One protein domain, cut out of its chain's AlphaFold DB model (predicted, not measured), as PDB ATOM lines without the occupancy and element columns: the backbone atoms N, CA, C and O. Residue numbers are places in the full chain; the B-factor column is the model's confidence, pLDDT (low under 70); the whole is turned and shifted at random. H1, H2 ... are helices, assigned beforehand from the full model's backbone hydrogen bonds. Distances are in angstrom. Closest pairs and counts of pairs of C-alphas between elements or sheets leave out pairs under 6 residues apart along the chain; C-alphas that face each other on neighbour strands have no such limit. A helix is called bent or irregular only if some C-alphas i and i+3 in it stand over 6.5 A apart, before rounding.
ATOM      1  N   PRO A   2      74.980 132.792 101.308       52.88
ATOM      2  CA  PRO A   2      74.571 134.190 101.236       52.88
ATOM      3  C   PRO A   2      75.778 135.097 101.500       52.88
ATOM      4  O   PRO A   2      76.546 134.866 102.438       52.88
ATOM      5  N   VAL A   3      75.978 136.059 100.604       60.50
ATOM      6  CA  VAL A   3      76.993 137.111 100.711       60.50
ATOM      7  C   VAL A   3      76.459 138.123 101.722       60.50
ATOM      8  O   VAL A   3      75.306 138.522 101.611       60.50
ATOM      9  N   LEU A   4      77.258 138.493 102.727       68.50
ATOM     10  CA  LEU A   4      76.904 139.598 103.621       68.50
ATOM     11  C   LEU A   4      76.842 140.868 102.775       68.50
ATOM     12  O   LEU A   4      77.882 141.272 102.263       68.50
ATOM     13  N   SER A   5      75.654 141.461 102.628       73.12
ATOM     14  CA  SER A   5      75.511 142.740 101.937       73.12
ATOM     15  C   SER A   5      75.325 143.885 102.921       73.12
ATOM     16  O   SER A   5      74.558 143.781 103.881       73.12
ATOM     17  N   ILE A   6      75.981 145.013 102.657       72.00
ATOM     18  CA  ILE A   6      75.836 146.242 103.445       72.00
ATOM     19  C   ILE A   6      74.394 146.767 103.478       72.00
ATOM     20  O   ILE A   6      74.026 147.488 104.399       72.00
ATOM     21  N   HIS A   7      73.567 146.408 102.491       74.81
ATOM     22  CA  HIS A   7      72.203 146.914 102.344       74.81
ATOM     23  C   HIS A   7      71.197 146.234 103.279       74.81
ATOM     24  O   HIS A   7      70.099 146.750 103.481       74.81
ATOM     25  N   GLU A   8      71.564 145.092 103.858       79.44
ATOM     26  CA  GLU A   8      70.694 144.306 104.739       79.44
ATOM     27  C   GLU A   8      70.792 144.742 106.209       79.44
ATOM     28  O   GLU A   8      69.988 144.322 107.042       79.44
ATOM     29  N   PHE A   9      71.764 145.597 106.541       83.19
ATOM     30  CA  PHE A   9      72.103 145.943 107.915       83.19
ATOM     31  C   PHE A   9      72.265 147.448 108.101       83.19
ATOM     32  O   PHE A   9      72.724 148.182 107.232       83.19
ATOM     33  N   THR A  10      71.946 147.916 109.301       86.69
ATOM     34  CA  THR A  10      72.322 149.265 109.737       86.69
ATOM     35  C   THR A  10      73.837 149.362 109.942       86.69
ATOM     36  O   THR A  10      74.492 148.377 110.286       86.69
ATOM     37  N   LEU A  11      74.400 150.569 109.840       83.94
ATOM     38  CA  LEU A  11      75.826 150.815 110.111       83.94
ATOM     39  C   LEU A  11      76.274 150.321 111.496       83.94
ATOM     40  O   LEU A  11      77.352 149.745 111.626       83.94
ATOM     41  N   GLY A  12      75.431 150.481 112.521       85.19
ATOM     42  CA  GLY A  12      75.711 149.959 113.861       85.19
ATOM     43  C   GLY A  12      75.790 148.428 113.894       85.19
ATOM     44  O   GLY A  12      76.689 147.870 114.518       85.19
ATOM     45  N   GLN A  13      74.899 147.736 113.176       88.38
ATOM     46  CA  GLN A  13      74.950 146.276 113.044       88.38
ATOM     47  C   GLN A  13      76.188 145.825 112.268       88.38
ATOM     48  O   GLN A  13      76.875 144.910 112.719       88.38
ATOM     49  N   LEU A  14      76.514 146.487 111.153       89.81
ATOM     50  CA  LEU A  14      77.730 146.206 110.384       89.81
ATOM     51  C   LEU A  14      78.979 146.376 111.246       89.81
ATOM     52  O   LEU A  14      79.856 145.516 111.247       89.81
ATOM     53  N   SER A  15      79.022 147.435 112.050       90.00
ATOM     54  CA  SER A  15      80.122 147.682 112.969       90.00
ATOM     55  C   SER A  15      80.323 146.534 113.974       90.00
ATOM     56  O   SER A  15      81.456 146.095 114.184       90.00
ATOM     57  N   VAL A  16      79.240 145.989 114.543       91.50
ATOM     58  CA  VAL A  16      79.279 144.822 115.449       91.50
ATOM     59  C   VAL A  16      79.663 143.534 114.708       91.50
ATOM     60  O   VAL A  16      80.421 142.716 115.240       91.50
ATOM     61  N   ILE A  17      79.179 143.350 113.478       92.25
ATOM     62  CA  ILE A  17      79.544 142.214 112.619       92.25
ATOM     63  C   ILE A  17      81.055 142.209 112.374       92.25
ATOM     64  O   ILE A  17      81.685 141.164 112.530       92.25
ATOM     65  N   VAL A  18      81.662 143.365 112.083       93.38
ATOM     66  CA  VAL A  18      83.117 143.481 111.894       93.38
ATOM     67  C   VAL A  18      83.881 143.010 113.127       93.38
ATOM     68  O   VAL A  18      84.826 142.230 113.003       93.38
ATOM     69  N   GLU A  19      83.470 143.425 114.327       94.19
ATOM     70  CA  GLU A  19      84.123 142.975 115.563       94.19
ATOM     71  C   GLU A  19      83.993 141.469 115.773       94.19
ATOM     72  O   GLU A  19      84.966 140.807 116.143       94.19
ATOM     73  N   THR A  20      82.803 140.932 115.503       92.88
ATOM     74  CA  THR A  20      82.491 139.509 115.662       92.88
ATOM     75  C   THR A  20      83.337 138.663 114.714       92.88
ATOM     76  O   THR A  20      84.041 137.758 115.157       92.88
ATOM     77  N   LEU A  21      83.358 139.014 113.424       92.69
ATOM     78  CA  LEU A  21      84.159 138.314 112.420       92.69
ATOM     79  C   LEU A  21      85.659 138.413 112.722       92.69
ATOM     80  O   LEU A  21      86.388 137.433 112.577       92.69
ATOM     81  N   THR A  22      86.130 139.569 113.200       93.94
ATOM     82  CA  THR A  22      87.533 139.742 113.609       93.94
ATOM     83  C   THR A  22      87.879 138.823 114.779       93.94
ATOM     84  O   THR A  22      88.930 138.183 114.778       93.94
ATOM     85  N   HIS A  23      86.992 138.725 115.771       92.56
ATOM     86  CA  HIS A  23      87.176 137.845 116.920       92.56
ATOM     87  C   HIS A  23      87.200 136.363 116.509       92.56
ATOM     88  O   HIS A  23      88.105 135.634 116.913       92.56
ATOM     89  N   GLU A  24      86.254 135.923 115.677       90.44
ATOM     90  CA  GLU A  24      86.215 134.554 115.146       90.44
ATOM     91  C   GLU A  24      87.478 134.222 114.338       90.44
ATOM     92  O   GLU A  24      88.078 133.159 114.513       90.44
ATOM     93  N   ALA A  25      87.929 135.143 113.488       91.69
ATOM     94  CA  ALA A  25      89.142 134.958 112.703       91.69
ATOM     95  C   ALA A  25      90.398 134.868 113.592       91.69
ATOM     96  O   ALA A  25      91.239 134.000 113.359       91.69
ATOM     97  N   LEU A  26      90.511 135.710 114.630       91.00
ATOM     98  CA  LEU A  26      91.670 135.738 115.533       91.00
ATOM     99  C   LEU A  26      91.729 134.548 116.492       91.00
ATOM    100  O   LEU A  26      92.783 133.938 116.650       91.00
ATOM    101  N   HIS A  27      90.623 134.241 117.169       89.94
ATOM    102  CA  HIS A  27      90.628 133.299 118.292       89.94
ATOM    103  C   HIS A  27      90.185 131.892 117.896       89.94
ATOM    104  O   HIS A  27      90.633 130.920 118.497       89.94
ATOM    105  N   GLN A  28      89.333 131.773 116.877       88.94
ATOM    106  CA  GLN A  28      88.826 130.483 116.401       88.94
ATOM    107  C   GLN A  28      89.530 130.029 115.112       88.94
ATOM    108  O   GLN A  28      89.210 128.969 114.581       88.94
ATOM    109  N   ASN A  29      90.496 130.812 114.605       85.50
ATOM    110  CA  ASN A  29      91.178 130.588 113.324       85.50
ATOM    111  C   ASN A  29      90.195 130.392 112.151       85.50
ATOM    112  O   ASN A  29      90.456 129.627 111.214       85.50
ATOM    113  N   CYS A  30      89.047 131.074 112.198       90.56
ATOM    114  CA  CYS A  30      87.996 130.932 111.202       90.56
ATOM    115  C   CYS A  30      88.375 131.660 109.903       90.56
ATOM    116  O   CYS A  30      88.235 132.878 109.789       90.56
ATOM    117  N   ARG A  31      88.828 130.908 108.890       89.69
ATOM    118  CA  ARG A  31      89.153 131.466 107.559       89.69
ATOM    119  C   ARG A  31      87.945 132.135 106.903       89.69
ATOM    120  O   ARG A  31      88.073 133.234 106.381       89.69
ATOM    121  N   LEU A  32      86.770 131.517 107.034       90.88
ATOM    122  CA  LEU A  32      85.523 132.051 106.490       90.88
ATOM    123  C   LEU A  32      85.184 133.435 107.063       90.88
ATOM    124  O   LEU A  32      84.646 134.276 106.350       90.88
ATOM    125  N   ALA A  33      85.509 133.693 108.334       89.69
ATOM    126  CA  ALA A  33      85.285 135.000 108.943       89.69
ATOM    127  C   ALA A  33      86.186 136.082 108.321       89.69
ATOM    128  O   ALA A  33      85.721 137.194 108.073       89.69
ATOM    129  N   LYS A  34      87.439 135.740 107.983       90.94
ATOM    130  CA  LYS A  34      88.327 136.628 107.220       90.94
ATOM    131  C   LYS A  34      87.783 136.884 105.812       90.94
ATOM    132  O   LYS A  34      87.713 138.037 105.401       90.94
ATOM    133  N   ASP A  35      87.360 135.841 105.102       90.56
ATOM    134  CA  ASP A  35      86.820 135.976 103.741       90.56
ATOM    135  C   ASP A  35      85.561 136.861 103.722       90.56
ATOM    136  O   ASP A  35      85.378 137.677 102.823       90.56
ATOM    137  N   ARG A  36      84.723 136.768 104.763       90.81
ATOM    138  CA  ARG A  36      83.553 137.638 104.953       90.81
ATOM    139  C   ARG A  36      83.916 139.096 105.228       90.81
ATOM    140  O   ARG A  36      83.217 139.975 104.741       90.81
ATOM    141  N   LEU A  37      84.988 139.365 105.977       91.44
ATOM    142  CA  LEU A  37      85.490 140.734 106.162       91.44
ATOM    143  C   LEU A  37      85.967 141.337 104.838       91.44
ATOM    144  O   LEU A  37      85.704 142.506 104.583       91.44
ATOM    145  N   ILE A  38      86.637 140.542 103.996       91.25
ATOM    146  CA  ILE A  38      87.078 140.974 102.662       91.25
ATOM    147  C   ILE A  38      85.866 141.251 101.766       91.25
ATOM    148  O   ILE A  38      85.789 142.318 101.174       91.25
ATOM    149  N   ALA A  39      84.877 140.354 101.740       89.69
ATOM    150  CA  ALA A  39      83.650 140.584 100.977       89.69
ATOM    151  C   ALA A  39      82.909 141.853 101.436       89.69
ATOM    152  O   ALA A  39      82.415 142.609 100.607       89.69
ATOM    153  N   LEU A  40      82.875 142.116 102.748       89.06
ATOM    154  CA  LEU A  40      82.287 143.340 103.288       89.06
ATOM    155  C   LEU A  40      83.056 144.592 102.848       89.06
ATOM    156  O   LEU A  40      82.430 145.620 102.621       89.06
ATOM    157  N   LEU A  41      84.388 144.516 102.728       87.88
ATOM    158  CA  LEU A  41      85.223 145.608 102.223       87.88
ATOM    159  C   LEU A  41      84.875 145.960 100.771       87.88
ATOM    160  O   LEU A  41      84.809 147.142 100.434       87.88
ATOM    161  N   ASP A  42      84.650 144.943  99.940       85.94
ATOM    162  CA  ASP A  42      84.335 145.104  98.518       85.94
ATOM    163  C   ASP A  42      82.916 145.653  98.282       85.94
ATOM    164  O   ASP A  42      82.664 146.280  97.254       85.94
ATOM    165  N   ASP A  43      82.000 145.441  99.234       84.31
ATOM    166  CA  ASP A  43      80.591 145.847  99.132       84.31
ATOM    167  C   ASP A  43      80.326 147.281  99.638       84.31
ATOM    168  O   ASP A  43      79.242 147.814  99.419       84.31
ATOM    169  N   VAL A  44      81.289 147.949 100.299       77.50
ATOM    170  CA  VAL A  44      81.093 149.319 100.824       77.50
ATOM    171  C   VAL A  44      80.917 150.323  99.663       77.50
ATOM    172  O   VAL A  44      81.747 150.353  98.750       77.50
ATOM    173  N   PRO A  45      79.876 151.185  99.657       71.31
ATOM    174  CA  PRO A  45      79.480 151.903  98.454       71.31
ATOM    175  C   PRO A  45      80.353 153.139  98.212       71.31
ATOM    176  O   PRO A  45      80.774 153.813  99.145       71.31
ATOM    177  N   ASN A  46      80.562 153.498  96.943       72.06
ATOM    178  CA  ASN A  46      81.148 154.783  96.546       72.06
ATOM    179  C   ASN A  46      80.071 155.680  95.906       72.06
ATOM    180  O   ASN A  46      79.389 155.210  94.991       72.06
ATOM    181  N   PRO A  47      79.932 156.968  96.294       65.81
ATOM    182  CA  PRO A  47      80.738 157.717  97.267       65.81
ATOM    183  C   PRO A  47      80.360 157.443  98.733       65.81
ATOM    184  O   PRO A  47      79.203 157.185  99.052       65.81
ATOM    185  N   LEU A  48      81.349 157.565  99.621       77.75
ATOM    186  CA  LEU A  48      81.208 157.330 101.059       77.75
ATOM    187  C   LEU A  48      80.815 158.614 101.792       77.75
ATOM    188  O   LEU A  48      81.475 159.646 101.646       77.75
ATOM    189  N   ASP A  49      79.792 158.536 102.641       84.06
ATOM    190  CA  ASP A  49      79.638 159.508 103.723       84.06
ATOM    191  C   ASP A  49      80.667 159.249 104.845       84.06
ATOM    192  O   ASP A  49      81.439 158.283 104.818       84.06
ATOM    193  N   SER A  50      80.704 160.130 105.847       82.88
ATOM    194  CA  SER A  50      81.681 160.040 106.937       82.88
ATOM    195  C   SER A  50      81.554 158.767 107.779       82.88
ATOM    196  O   SER A  50      82.565 158.305 108.305       82.88
ATOM    197  N   LEU A  51      80.357 158.185 107.908       84.12
ATOM    198  CA  LEU A  51      80.132 156.984 108.712       84.12
ATOM    199  C   LEU A  51      80.517 155.719 107.939       84.12
ATOM    200  O   LEU A  51      81.189 154.845 108.488       84.12
ATOM    201  N   HIS A  52      80.173 155.639 106.653       84.88
ATOM    202  CA  HIS A  52      80.616 154.554 105.780       84.88
ATOM    203  C   HIS A  52      82.140 154.570 105.607       84.88
ATOM    204  O   HIS A  52      82.762 153.511 105.595       84.88
ATOM    205  N   ALA A  53      82.764 155.754 105.557       87.25
ATOM    206  CA  ALA A  53      84.220 155.878 105.553       87.25
ATOM    207  C   ALA A  53      84.858 155.329 106.844       87.25
ATOM    208  O   ALA A  53      85.836 154.586 106.772       87.25
ATOM    209  N   GLN A  54      84.287 155.628 108.020       89.00
ATOM    210  CA  GLN A  54      84.761 155.066 109.294       89.00
ATOM    211  C   GLN A  54      84.620 153.542 109.338       89.00
ATOM    212  O   GLN A  54      85.565 152.856 109.731       89.00
ATOM    213  N   LEU A  55      83.477 153.008 108.894       89.44
ATOM    214  CA  LEU A  55      83.256 151.565 108.808       89.44
ATOM    215  C   LEU A  55      84.270 150.907 107.864       89.44
ATOM    216  O   LEU A  55      84.891 149.914 108.242       89.44
ATOM    217  N   LEU A  56      84.498 151.487 106.682       90.56
ATOM    218  CA  LEU A  56      85.505 151.009 105.735       90.56
ATOM    219  C   LEU A  56      86.885 150.945 106.395       90.56
ATOM    220  O   LEU A  56      87.557 149.916 106.338       90.56
ATOM    221  N   THR A  57      87.300 152.018 107.071       92.00
ATOM    222  CA  THR A  57      88.596 152.039 107.755       92.00
ATOM    223  C   THR A  57      88.657 151.020 108.896       92.00
ATOM    224  O   THR A  57      89.682 150.358 109.060       92.00
ATOM    225  N   LYS A  58      87.564 150.812 109.647       92.94
ATOM    226  CA  LYS A  58      87.464 149.763 110.678       92.94
ATOM    227  C   LYS A  58      87.681 148.367 110.078       92.94
ATOM    228  O   LYS A  58      88.452 147.585 110.635       92.94
ATOM    229  N   VAL A  59      87.057 148.073 108.932       94.12
ATOM    230  CA  VAL A  59      87.230 146.806 108.194       94.12
ATOM    231  C   VAL A  59      88.675 146.644 107.716       94.12
ATOM    232  O   VAL A  59      89.283 145.600 107.951       94.12
ATOM    233  N   GLN A  60      89.264 147.681 107.114       94.50
ATOM    234  CA  GLN A  60      90.659 147.662 106.656       94.50
ATOM    235  C   GLN A  60      91.634 147.397 107.807       94.50
ATOM    236  O   GLN A  60      92.514 146.547 107.688       94.50
ATOM    237  N   ILE A  61      91.450 148.070 108.947       95.88
ATOM    238  CA  ILE A  61      92.261 147.853 110.151       95.88
ATOM    239  C   ILE A  61      92.160 146.395 110.617       95.88
ATOM    240  O   ILE A  61      93.187 145.781 110.912       95.88
ATOM    241  N   ALA A  62      90.951 145.830 110.664       96.12
ATOM    242  CA  ALA A  62      90.739 144.439 111.053       96.12
ATOM    243  C   ALA A  62      91.460 143.459 110.114       96.12
ATOM    244  O   ALA A  62      92.177 142.572 110.584       96.12
ATOM    245  N   ILE A  63      91.328 143.645 108.797       95.50
ATOM    246  CA  ILE A  63      91.990 142.806 107.789       95.50
ATOM    247  C   ILE A  63      93.515 142.915 107.912       95.50
ATOM    248  O   ILE A  63      94.181 141.889 108.046       95.50
ATOM    249  N   CYS A  64      94.073 144.130 107.957       96.50
ATOM    250  CA  CYS A  64      95.518 144.329 108.109       96.50
ATOM    251  C   CYS A  64      96.054 143.689 109.398       96.50
ATOM    252  O   CYS A  64      97.135 143.100 109.394       96.50
ATOM    253  N   TYR A  65      95.298 143.764 110.497       96.25
ATOM    254  CA  TYR A  65      95.675 143.128 111.757       96.25
ATOM    255  C   TYR A  65      95.709 141.597 111.637       96.25
ATOM    256  O   TYR A  65      96.679 140.968 112.062       96.25
ATOM    257  N   LEU A  66      94.692 140.994 111.008       95.19
ATOM    258  CA  LEU A  66      94.636 139.551 110.729       95.19
ATOM    259  C   LEU A  66      95.784 139.085 109.822       95.19
ATOM    260  O   LEU A  66      96.292 137.974 109.973       95.19
ATOM    261  N   GLU A  67      96.213 139.938 108.899       95.38
ATOM    262  CA  GLU A  67      97.345 139.694 108.000       95.38
ATOM    263  C   GLU A  67      98.708 139.980 108.628       95.38
ATOM    264  O   GLU A  67      99.739 139.731 108.005       95.38
ATOM    265  N   LYS A  68      98.725 140.433 109.888       95.75
ATOM    266  CA  LYS A  68      99.929 140.817 110.632       95.75
ATOM    267  C   LYS A  68     100.684 141.994 110.001       95.75
ATOM    268  O   LYS A  68     101.861 142.198 110.302       95.75
ATOM    269  N   ASP A  69     100.016 142.813 109.186       96.88
ATOM    270  CA  ASP A  69     100.557 144.088 108.707       96.88
ATOM    271  C   ASP A  69     100.333 145.194 109.750       96.88
ATOM    272  O   ASP A  69      99.573 146.151 109.588       96.88
ATOM    273  N   PHE A  70     101.026 145.042 110.876       95.62
ATOM    274  CA  PHE A  70     100.908 145.916 112.040       95.62
ATOM    275  C   PHE A  70     101.322 147.367 111.751       95.62
ATOM    276  O   PHE A  70     100.764 148.307 112.319       95.62
ATOM    277  N   LYS A  71     102.269 147.582 110.829       95.06
ATOM    278  CA  LYS A  71     102.662 148.939 110.414       95.06
ATOM    279  C   LYS A  71     101.534 149.625 109.653       95.06
ATOM    280  O   LYS A  71     101.353 150.836 109.772       95.06
ATOM    281  N   HIS A  72     100.783 148.878 108.847       95.62
ATOM    282  CA  HIS A  72      99.621 149.416 108.153       95.62
ATOM    283  C   HIS A  72      98.462 149.696 109.113       95.62
ATOM    284  O   HIS A  72      97.862 150.763 109.012       95.62
ATOM    285  N   VAL A  73      98.235 148.829 110.108       95.44
ATOM    286  CA  VAL A  73      97.273 149.084 111.197       95.44
ATOM    287  C   VAL A  73      97.557 150.416 111.892       95.44
ATOM    288  O   VAL A  73      96.658 151.252 111.992       95.44
ATOM    289  N   GLN A  74      98.803 150.653 112.324       93.25
ATOM    290  CA  GLN A  74      99.190 151.938 112.917       93.25
ATOM    291  C   GLN A  74      98.888 153.092 111.968       93.25
ATOM    292  O   GLN A  74      98.225 154.044 112.370       93.25
ATOM    293  N   ARG A  75      99.353 153.007 110.715       93.50
ATOM    294  CA  ARG A  75      99.159 154.079 109.731       93.50
ATOM    295  C   ARG A  75      97.691 154.439 109.573       93.50
ATOM    296  O   ARG A  75      97.387 155.613 109.726       93.50
ATOM    297  N   LEU A  76      96.809 153.461 109.357       93.75
ATOM    298  CA  LEU A  76      95.371 153.700 109.221       93.75
ATOM    299  C   LEU A  76      94.807 154.393 110.459       93.75
ATOM    300  O   LEU A  76      94.144 155.419 110.336       93.75
ATOM    301  N   ILE A  77      95.121 153.896 111.657       92.69
ATOM    302  CA  ILE A  77      94.637 154.493 112.906       92.69
ATOM    303  C   ILE A  77      95.155 155.934 113.072       92.69
ATOM    304  O   ILE A  77      94.385 156.809 113.460       92.69
ATOM    305  N   PHE A  78      96.423 156.214 112.759       89.88
ATOM    306  CA  PHE A  78      97.001 157.560 112.854       89.88
ATOM    307  C   PHE A  78      96.467 158.524 111.786       89.88
ATOM    308  O   PHE A  78      96.281 159.703 112.081       89.88
ATOM    309  N   SER A  79      96.228 158.049 110.561       85.75
ATOM    310  CA  SER A  79      95.781 158.877 109.434       85.75
ATOM    311  C   SER A  79      94.269 159.105 109.395       85.75
ATOM    312  O   SER A  79      93.798 159.892 108.579       85.75
ATOM    313  N   SER A  80      93.506 158.427 110.252       78.44
ATOM    314  CA  SER A  80      92.052 158.573 110.329       78.44
ATOM    315  C   SER A  80      91.667 159.879 111.032       78.44
ATOM    316  O   SER A  80      91.583 159.939 112.259       78.44
ATOM    317  N   GLN A  81      91.438 160.932 110.249       65.75
ATOM    318  CA  GLN A  81      90.628 162.092 110.635       65.75
ATOM    319  C   GLN A  81      89.497 162.186 109.601       65.75
ATOM    320  O   GLN A  81      89.812 162.363 108.424       65.75
ATOM    321  N   PRO A  82      88.206 162.011 109.947       62.03
ATOM    322  CA  PRO A  82      87.529 162.247 111.231       62.03
ATOM    323  C   PRO A  82      87.699 161.135 112.283       62.03
ATOM    324  O   PRO A  82      88.018 159.998 111.957       62.03
ATOM    325  N   PHE A  83      87.497 161.486 113.559       76.00
ATOM    326  CA  PHE A  83      87.535 160.554 114.694       76.00
ATOM    327  C   PHE A  83      86.551 159.397 114.512       76.00
ATOM    328  O   PHE A  83      85.457 159.600 113.989       76.00
ATOM    329  N   PHE A  84      86.906 158.223 115.032       86.44
ATOM    330  CA  PHE A  84      85.972 157.106 115.103       86.44
ATOM    331  C   PHE A  84      84.848 157.391 116.103       86.44
ATOM    332  O   PHE A  84      85.072 158.011 117.162       86.44
ATOM    333  N   ASP A  85      83.655 156.891 115.777       85.94
ATOM    334  CA  ASP A  85      82.522 156.860 116.692       85.94
ATOM    335  C   ASP A  85      82.947 156.261 118.046       85.94
ATOM    336  O   ASP A  85      83.707 155.282 118.079       85.94
ATOM    337  N   PRO A  86      82.506 156.837 119.183       86.44
ATOM    338  CA  PRO A  86      82.759 156.274 120.503       86.44
ATOM    339  C   PRO A  86      82.497 154.766 120.616       86.44
ATOM    340  O   PRO A  86      83.255 154.094 121.318       86.44
ATOM    341  N   SER A  87      81.499 154.222 119.907       86.88
ATOM    342  CA  SER A  87      81.181 152.789 119.929       86.88
ATOM    343  C   SER A  87      82.325 151.907 119.428       86.88
ATOM    344  O   SER A  87      82.487 150.788 119.905       86.88
ATOM    345  N   ASP A  88      83.152 152.411 118.510       88.31
ATOM    346  CA  ASP A  88      84.193 151.629 117.836       88.31
ATOM    347  C   ASP A  88      85.556 151.720 118.524       88.31
ATOM    348  O   ASP A  88      86.448 150.892 118.302       88.31
ATOM    349  N   ARG A  89      85.741 152.717 119.395       88.62
ATOM    350  CA  ARG A  89      87.037 153.018 120.016       88.62
ATOM    351  C   ARG A  89      87.572 151.856 120.828       88.62
ATOM    352  O   ARG A  89      88.761 151.565 120.748       88.62
ATOM    353  N   GLN A  90      86.725 151.158 121.582       88.88
ATOM    354  CA  GLN A  90      87.176 150.031 122.401       88.88
ATOM    355  C   GLN A  90      87.746 148.895 121.538       88.88
ATOM    356  O   GLN A  90      88.768 148.298 121.881       88.88
ATOM    357  N   PHE A  91      87.110 148.595 120.408       92.62
ATOM    358  CA  PHE A  91      87.624 147.622 119.450       92.62
ATOM    359  C   PHE A  91      88.961 148.058 118.856       92.62
ATOM    360  O   PHE A  91      89.937 147.308 118.919       92.62
ATOM    361  N   LEU A  92      89.046 149.294 118.371       93.81
ATOM    362  CA  LEU A  92      90.264 149.806 117.748       93.81
ATOM    363  C   LEU A  92      91.423 149.936 118.745       93.81
ATOM    364  O   LEU A  92      92.555 149.594 118.409       93.81
ATOM    365  N   ARG A  93      91.158 150.327 120.000       91.81
ATOM    366  CA  ARG A  93      92.149 150.333 121.093       91.81
ATOM    367  C   ARG A  93      92.703 148.936 121.367       91.81
ATOM    368  O   ARG A  93      93.898 148.808 121.633       91.81
ATOM    369  N   ARG A  94      91.880 147.881 121.282       91.25
ATOM    370  CA  ARG A  94      92.350 146.488 121.429       91.25
ATOM    371  C   ARG A  94      93.327 146.114 120.315       91.25
ATOM    372  O   ARG A  94      94.421 145.638 120.616       91.25
ATOM    373  N   LEU A  95      92.972 146.382 119.057       94.00
ATOM    374  CA  LEU A  95      93.842 146.086 117.911       94.00
ATOM    375  C   LEU A  95      95.126 146.931 117.921       94.00
ATOM    376  O   LEU A  95      96.217 146.410 117.681       94.00
ATOM    377  N   PHE A  96      95.023 148.218 118.262       93.25
ATOM    378  CA  PHE A  96      96.181 149.102 118.391       93.25
ATOM    379  C   PHE A  96      97.126 148.627 119.493       93.25
ATOM    380  O   PHE A  96      98.331 148.538 119.285       93.25
ATOM    381  N   ARG A  97      96.590 148.251 120.656       90.88
ATOM    382  CA  ARG A  97      97.402 147.719 121.752       90.88
ATOM    383  C   ARG A  97      98.120 146.432 121.351       90.88
ATOM    384  O   ARG A  97      99.310 146.316 121.621       90.88
ATOM    385  N   GLY A  98      97.428 145.485 120.715       90.56
ATOM    386  CA  GLY A  98      98.063 144.256 120.223       90.56
ATOM    387  C   GLY A  98      99.171 144.549 119.205       90.56
ATOM    388  O   GLY A  98     100.242 143.952 119.250       90.56
ATOM    389  N   THR A  99      98.955 145.554 118.359       92.44
ATOM    390  CA  THR A  99      99.956 146.064 117.415       92.44
ATOM    391  C   THR A  99     101.180 146.655 118.131       92.44
ATOM    392  O   THR A  99     102.310 146.281 117.811       92.44
ATOM    393  N   GLU A 100     100.984 147.525 119.126       90.81
ATOM    394  CA  GLU A 100     102.074 148.112 119.921       90.81
ATOM    395  C   GLU A 100     102.853 147.053 120.702       90.81
ATOM    396  O   GLU A 100     104.075 147.118 120.756       90.81
ATOM    397  N   GLN A 101     102.183 146.039 121.256       90.06
ATOM    398  CA  GLN A 101     102.861 144.940 121.953       90.06
ATOM    399  C   GLN A 101     103.860 144.206 121.052       90.06
ATOM    400  O   GLN A 101     104.888 143.737 121.536       90.06
ATOM    401  N   ILE A 102     103.570 144.116 119.754       90.75
ATOM    402  CA  ILE A 102     104.413 143.420 118.781       90.75
ATOM    403  C   ILE A 102     105.511 144.341 118.243       90.75
ATOM    404  O   ILE A 102     106.674 143.942 118.186       90.75
ATOM    405  N   LEU A 103     105.158 145.562 117.833       91.06
ATOM    406  CA  LEU A 103     106.102 146.485 117.198       91.06
ATOM    407  C   LEU A 103     106.998 147.206 118.211       91.06
ATOM    408  O   LEU A 103     108.190 147.375 117.964       91.06
ATOM    409  N   ASN A 104     106.430 147.611 119.347       88.06
ATOM    410  CA  ASN A 104     107.072 148.431 120.370       88.06
ATOM    411  C   ASN A 104     106.786 147.867 121.777       88.06
ATOM    412  O   ASN A 104     106.161 148.539 122.599       88.06
ATOM    413  N   PRO A 105     107.270 146.661 122.129       82.44
ATOM    414  CA  PRO A 105     106.924 146.003 123.395       82.44
ATOM    415  C   PRO A 105     107.275 146.829 124.643       82.44
ATOM    416  O   PRO A 105     106.666 146.654 125.691       82.44
ATOM    417  N   LYS A 106     108.234 147.761 124.541       81.25
ATOM    418  CA  LYS A 106     108.609 148.682 125.628       81.25
ATOM    419  C   LYS A 106     107.576 149.785 125.889       81.25
ATOM    420  O   LYS A 106     107.624 150.396 126.948       81.25
ATOM    421  N   HIS A 107     106.692 150.071 124.933       76.19
ATOM    422  CA  HIS A 107     105.652 151.099 125.051       76.19
ATOM    423  C   HIS A 107     104.374 150.582 125.710       76.19
ATOM    424  O   HIS A 107     103.477 151.369 126.003       76.19
ATOM    425  N   VAL A 108     104.279 149.271 125.932       76.12
ATOM    426  CA  VAL A 108     103.135 148.660 126.594       76.12
ATOM    427  C   VAL A 108     103.579 148.206 127.964       76.12
ATOM    428  O   VAL A 108     104.317 147.231 128.095       76.12
ATOM    429  N   ASP A 109     103.122 148.912 128.993       69.00
ATOM    430  CA  ASP A 109     103.401 148.504 130.360       69.00
ATOM    431  C   ASP A 109     102.736 147.135 130.620       69.00
ATOM    432  O   ASP A 109     101.509 146.990 130.503       69.00
ATOM    433  N   PRO A 110     103.515 146.093 130.956       61.78
ATOM    434  CA  PRO A 110     102.984 144.751 131.159       61.78
ATOM    435  C   PRO A 110     102.112 144.643 132.417       61.78
ATOM    436  O   PRO A 110     101.324 143.706 132.521       61.78
ATOM    437  N   THR A 111     102.237 145.580 133.361       64.19
ATOM    438  CA  THR A 111     101.526 145.582 134.644       64.19
ATOM    439  C   THR A 111     100.286 146.462 134.642       64.19
ATOM    440  O   THR A 111      99.261 146.070 135.199       64.19
ATOM    441  N   THR A 112     100.362 147.635 134.015       64.06
ATOM    442  CA  THR A 112      99.250 148.594 133.986       64.06
ATOM    443  C   THR A 112      98.438 148.509 132.704       64.06
ATOM    444  O   THR A 112      97.303 148.981 132.672       64.06
ATOM    445  N   HIS A 113      98.989 147.875 131.662       64.50
ATOM    446  CA  HIS A 113      98.379 147.755 130.340       64.50
ATOM    447  C   HIS A 113      98.045 149.098 129.674       64.50
ATOM    448  O   HIS A 113      97.333 149.117 128.666       64.50
ATOM    449  N   LEU A 114      98.580 150.196 130.212       75.31
ATOM    450  CA  LEU A 114      98.482 151.526 129.641       75.31
ATOM    451  C   LEU A 114      99.331 151.598 128.372       75.31
ATOM    452  O   LEU A 114     100.476 151.144 128.329       75.31
ATOM    453  N   VAL A 115      98.727 152.169 127.337       82.00
ATOM    454  CA  VAL A 115      99.352 152.493 126.058       82.00
ATOM    455  C   VAL A 115      98.897 153.894 125.692       82.00
ATOM    456  O   VAL A 115      97.727 154.233 125.867       82.00
ATOM    457  N   THR A 116      99.807 154.706 125.164       83.88
ATOM    458  CA  THR A 116      99.438 156.008 124.612       83.88
ATOM    459  C   THR A 116      98.721 155.795 123.286       83.88
ATOM    460  O   THR A 116      99.340 155.468 122.273       83.88
ATOM    461  N   TYR A 117      97.405 155.967 123.295       89.12
ATOM    462  CA  TYR A 117      96.585 155.854 122.100       89.12
ATOM    463  C   TYR A 117      96.602 157.154 121.276       89.12
ATOM    464  O   TYR A 117      96.678 158.251 121.837       89.12
ATOM    465  N   PRO A 118      96.507 157.065 119.939       90.50
ATOM    466  CA  PRO A 118      96.306 158.229 119.089       90.50
ATOM    467  C   PRO A 118      94.920 158.853 119.286       90.50
ATOM    468  O   PRO A 118      93.938 158.173 119.592       90.50
ATOM    469  N   ALA A 119      94.832 160.161 119.031       89.06
ATOM    470  CA  ALA A 119      93.617 160.948 119.244       89.06
ATOM    471  C   ALA A 119      92.400 160.451 118.438       89.06
ATOM    472  O   ALA A 119      91.272 160.680 118.858       89.06
ATOM    473  N   SER A 120      92.616 159.752 117.318       90.25
ATOM    474  CA  SER A 120      91.560 159.149 116.491       90.25
ATOM    475  C   SER A 120      90.704 158.126 117.247       90.25
ATOM    476  O   SER A 120      89.510 158.012 116.968       90.25
ATOM    477  N   ILE A 121      91.291 157.414 118.217       90.69
ATOM    478  CA  ILE A 121      90.632 156.352 118.998       90.69
ATOM    479  C   ILE A 121      90.594 156.646 120.502       90.69
ATOM    480  O   ILE A 121      89.957 155.920 121.263       90.69
ATOM    481  N   ASP A 122      91.267 157.701 120.952       90.88
ATOM    482  CA  ASP A 122      91.289 158.120 122.353       90.88
ATOM    483  C   ASP A 122      91.503 159.639 122.470       90.88
ATOM    484  O   ASP A 122      92.576 160.108 122.864       90.88
ATOM    485  N   PRO A 123      90.505 160.438 122.049       89.06
ATOM    486  CA  PRO A 123      90.600 161.888 122.111       89.06
ATOM    487  C   PRO A 123      90.655 162.367 123.566       89.06
ATOM    488  O   PRO A 123      90.083 161.755 124.471       89.06
ATOM    489  N   ARG A 124      91.333 163.496 123.780       87.94
ATOM    490  CA  ARG A 124      91.378 164.171 125.080       87.94
ATOM    491  C   ARG A 124      90.072 164.922 125.329       87.94
ATOM    492  O   ARG A 124      89.552 165.559 124.413       87.94
TER     493      ARG A 124
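Overview. This is residues 2 to 124 of the 226 residues of an uncharacterized protein of Caenorhabditis japonica (UniProt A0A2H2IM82). The domain is an up-and-down bundle of five helices, with H3 in the middle, H1 and H2 packed on one side of it and H4 and H5 on the other. After H5, the unnamed residues 104 to 124 fold back beside the bundle. The printed part has 123 residues, with five named helices in the order H1 to H5 and no named strand; the class is all helix. It is compact, with a radius of gyration of the C-alphas of 14.3 A and spans of 44 by 33 by 20 A.

Arrangement. The longest helix, H5, residues 86 to 103, has a kink of 26 degrees near residue 93 and is irregular: C-alphas 87 and 90 are 7.0 A apart. With residues 96 to 103 alone it touches H4, residues 70 to 79, at a steep tilt of 42 degrees, opposite ways; the closest C-alphas, of Phe 70 and Thr 99, are 5.5 A apart. The hub is H3, residues 50 to 66, which touches H4 in a hairpin, closest at the C-alphas of Ile 61 and Val 73, 5.3 A. H1, residues 11 to 27, touches H3 at 3 degrees, a shallow tilt, the same way, closest at the C-alphas of Thr 22 and Ala 62, 6.2 A. H2, residues 31 to 43, touches H1 and H3, with closest C-alphas Leu 21 and Ala 33, 4.9 A, and Leu 41 and Val 59, 6.4 A. H2 and H5 are apart. Every O i to N i+4 pair is within hydrogen-bond range in H1, H2, H3 and H4, and 12 of 14 in H5.

Along the chain. H1 begins at C-alpha 11 (75.826, 150.815, 110.111) and is 24.3 A long; H3 is 24.5 A. H5, 25.5 A, ends at C-alpha 103 (106.102, 146.485, 117.198).

Size, cuts and confidence. The farthest C-alphas, of Pro 47 and Thr 111, are 44.5 A apart. The printed part has no cut, and no link between named helices is long. pLDDT is under 70 at residues 2 to 4, 47, 81 to 82 and 109 to 113.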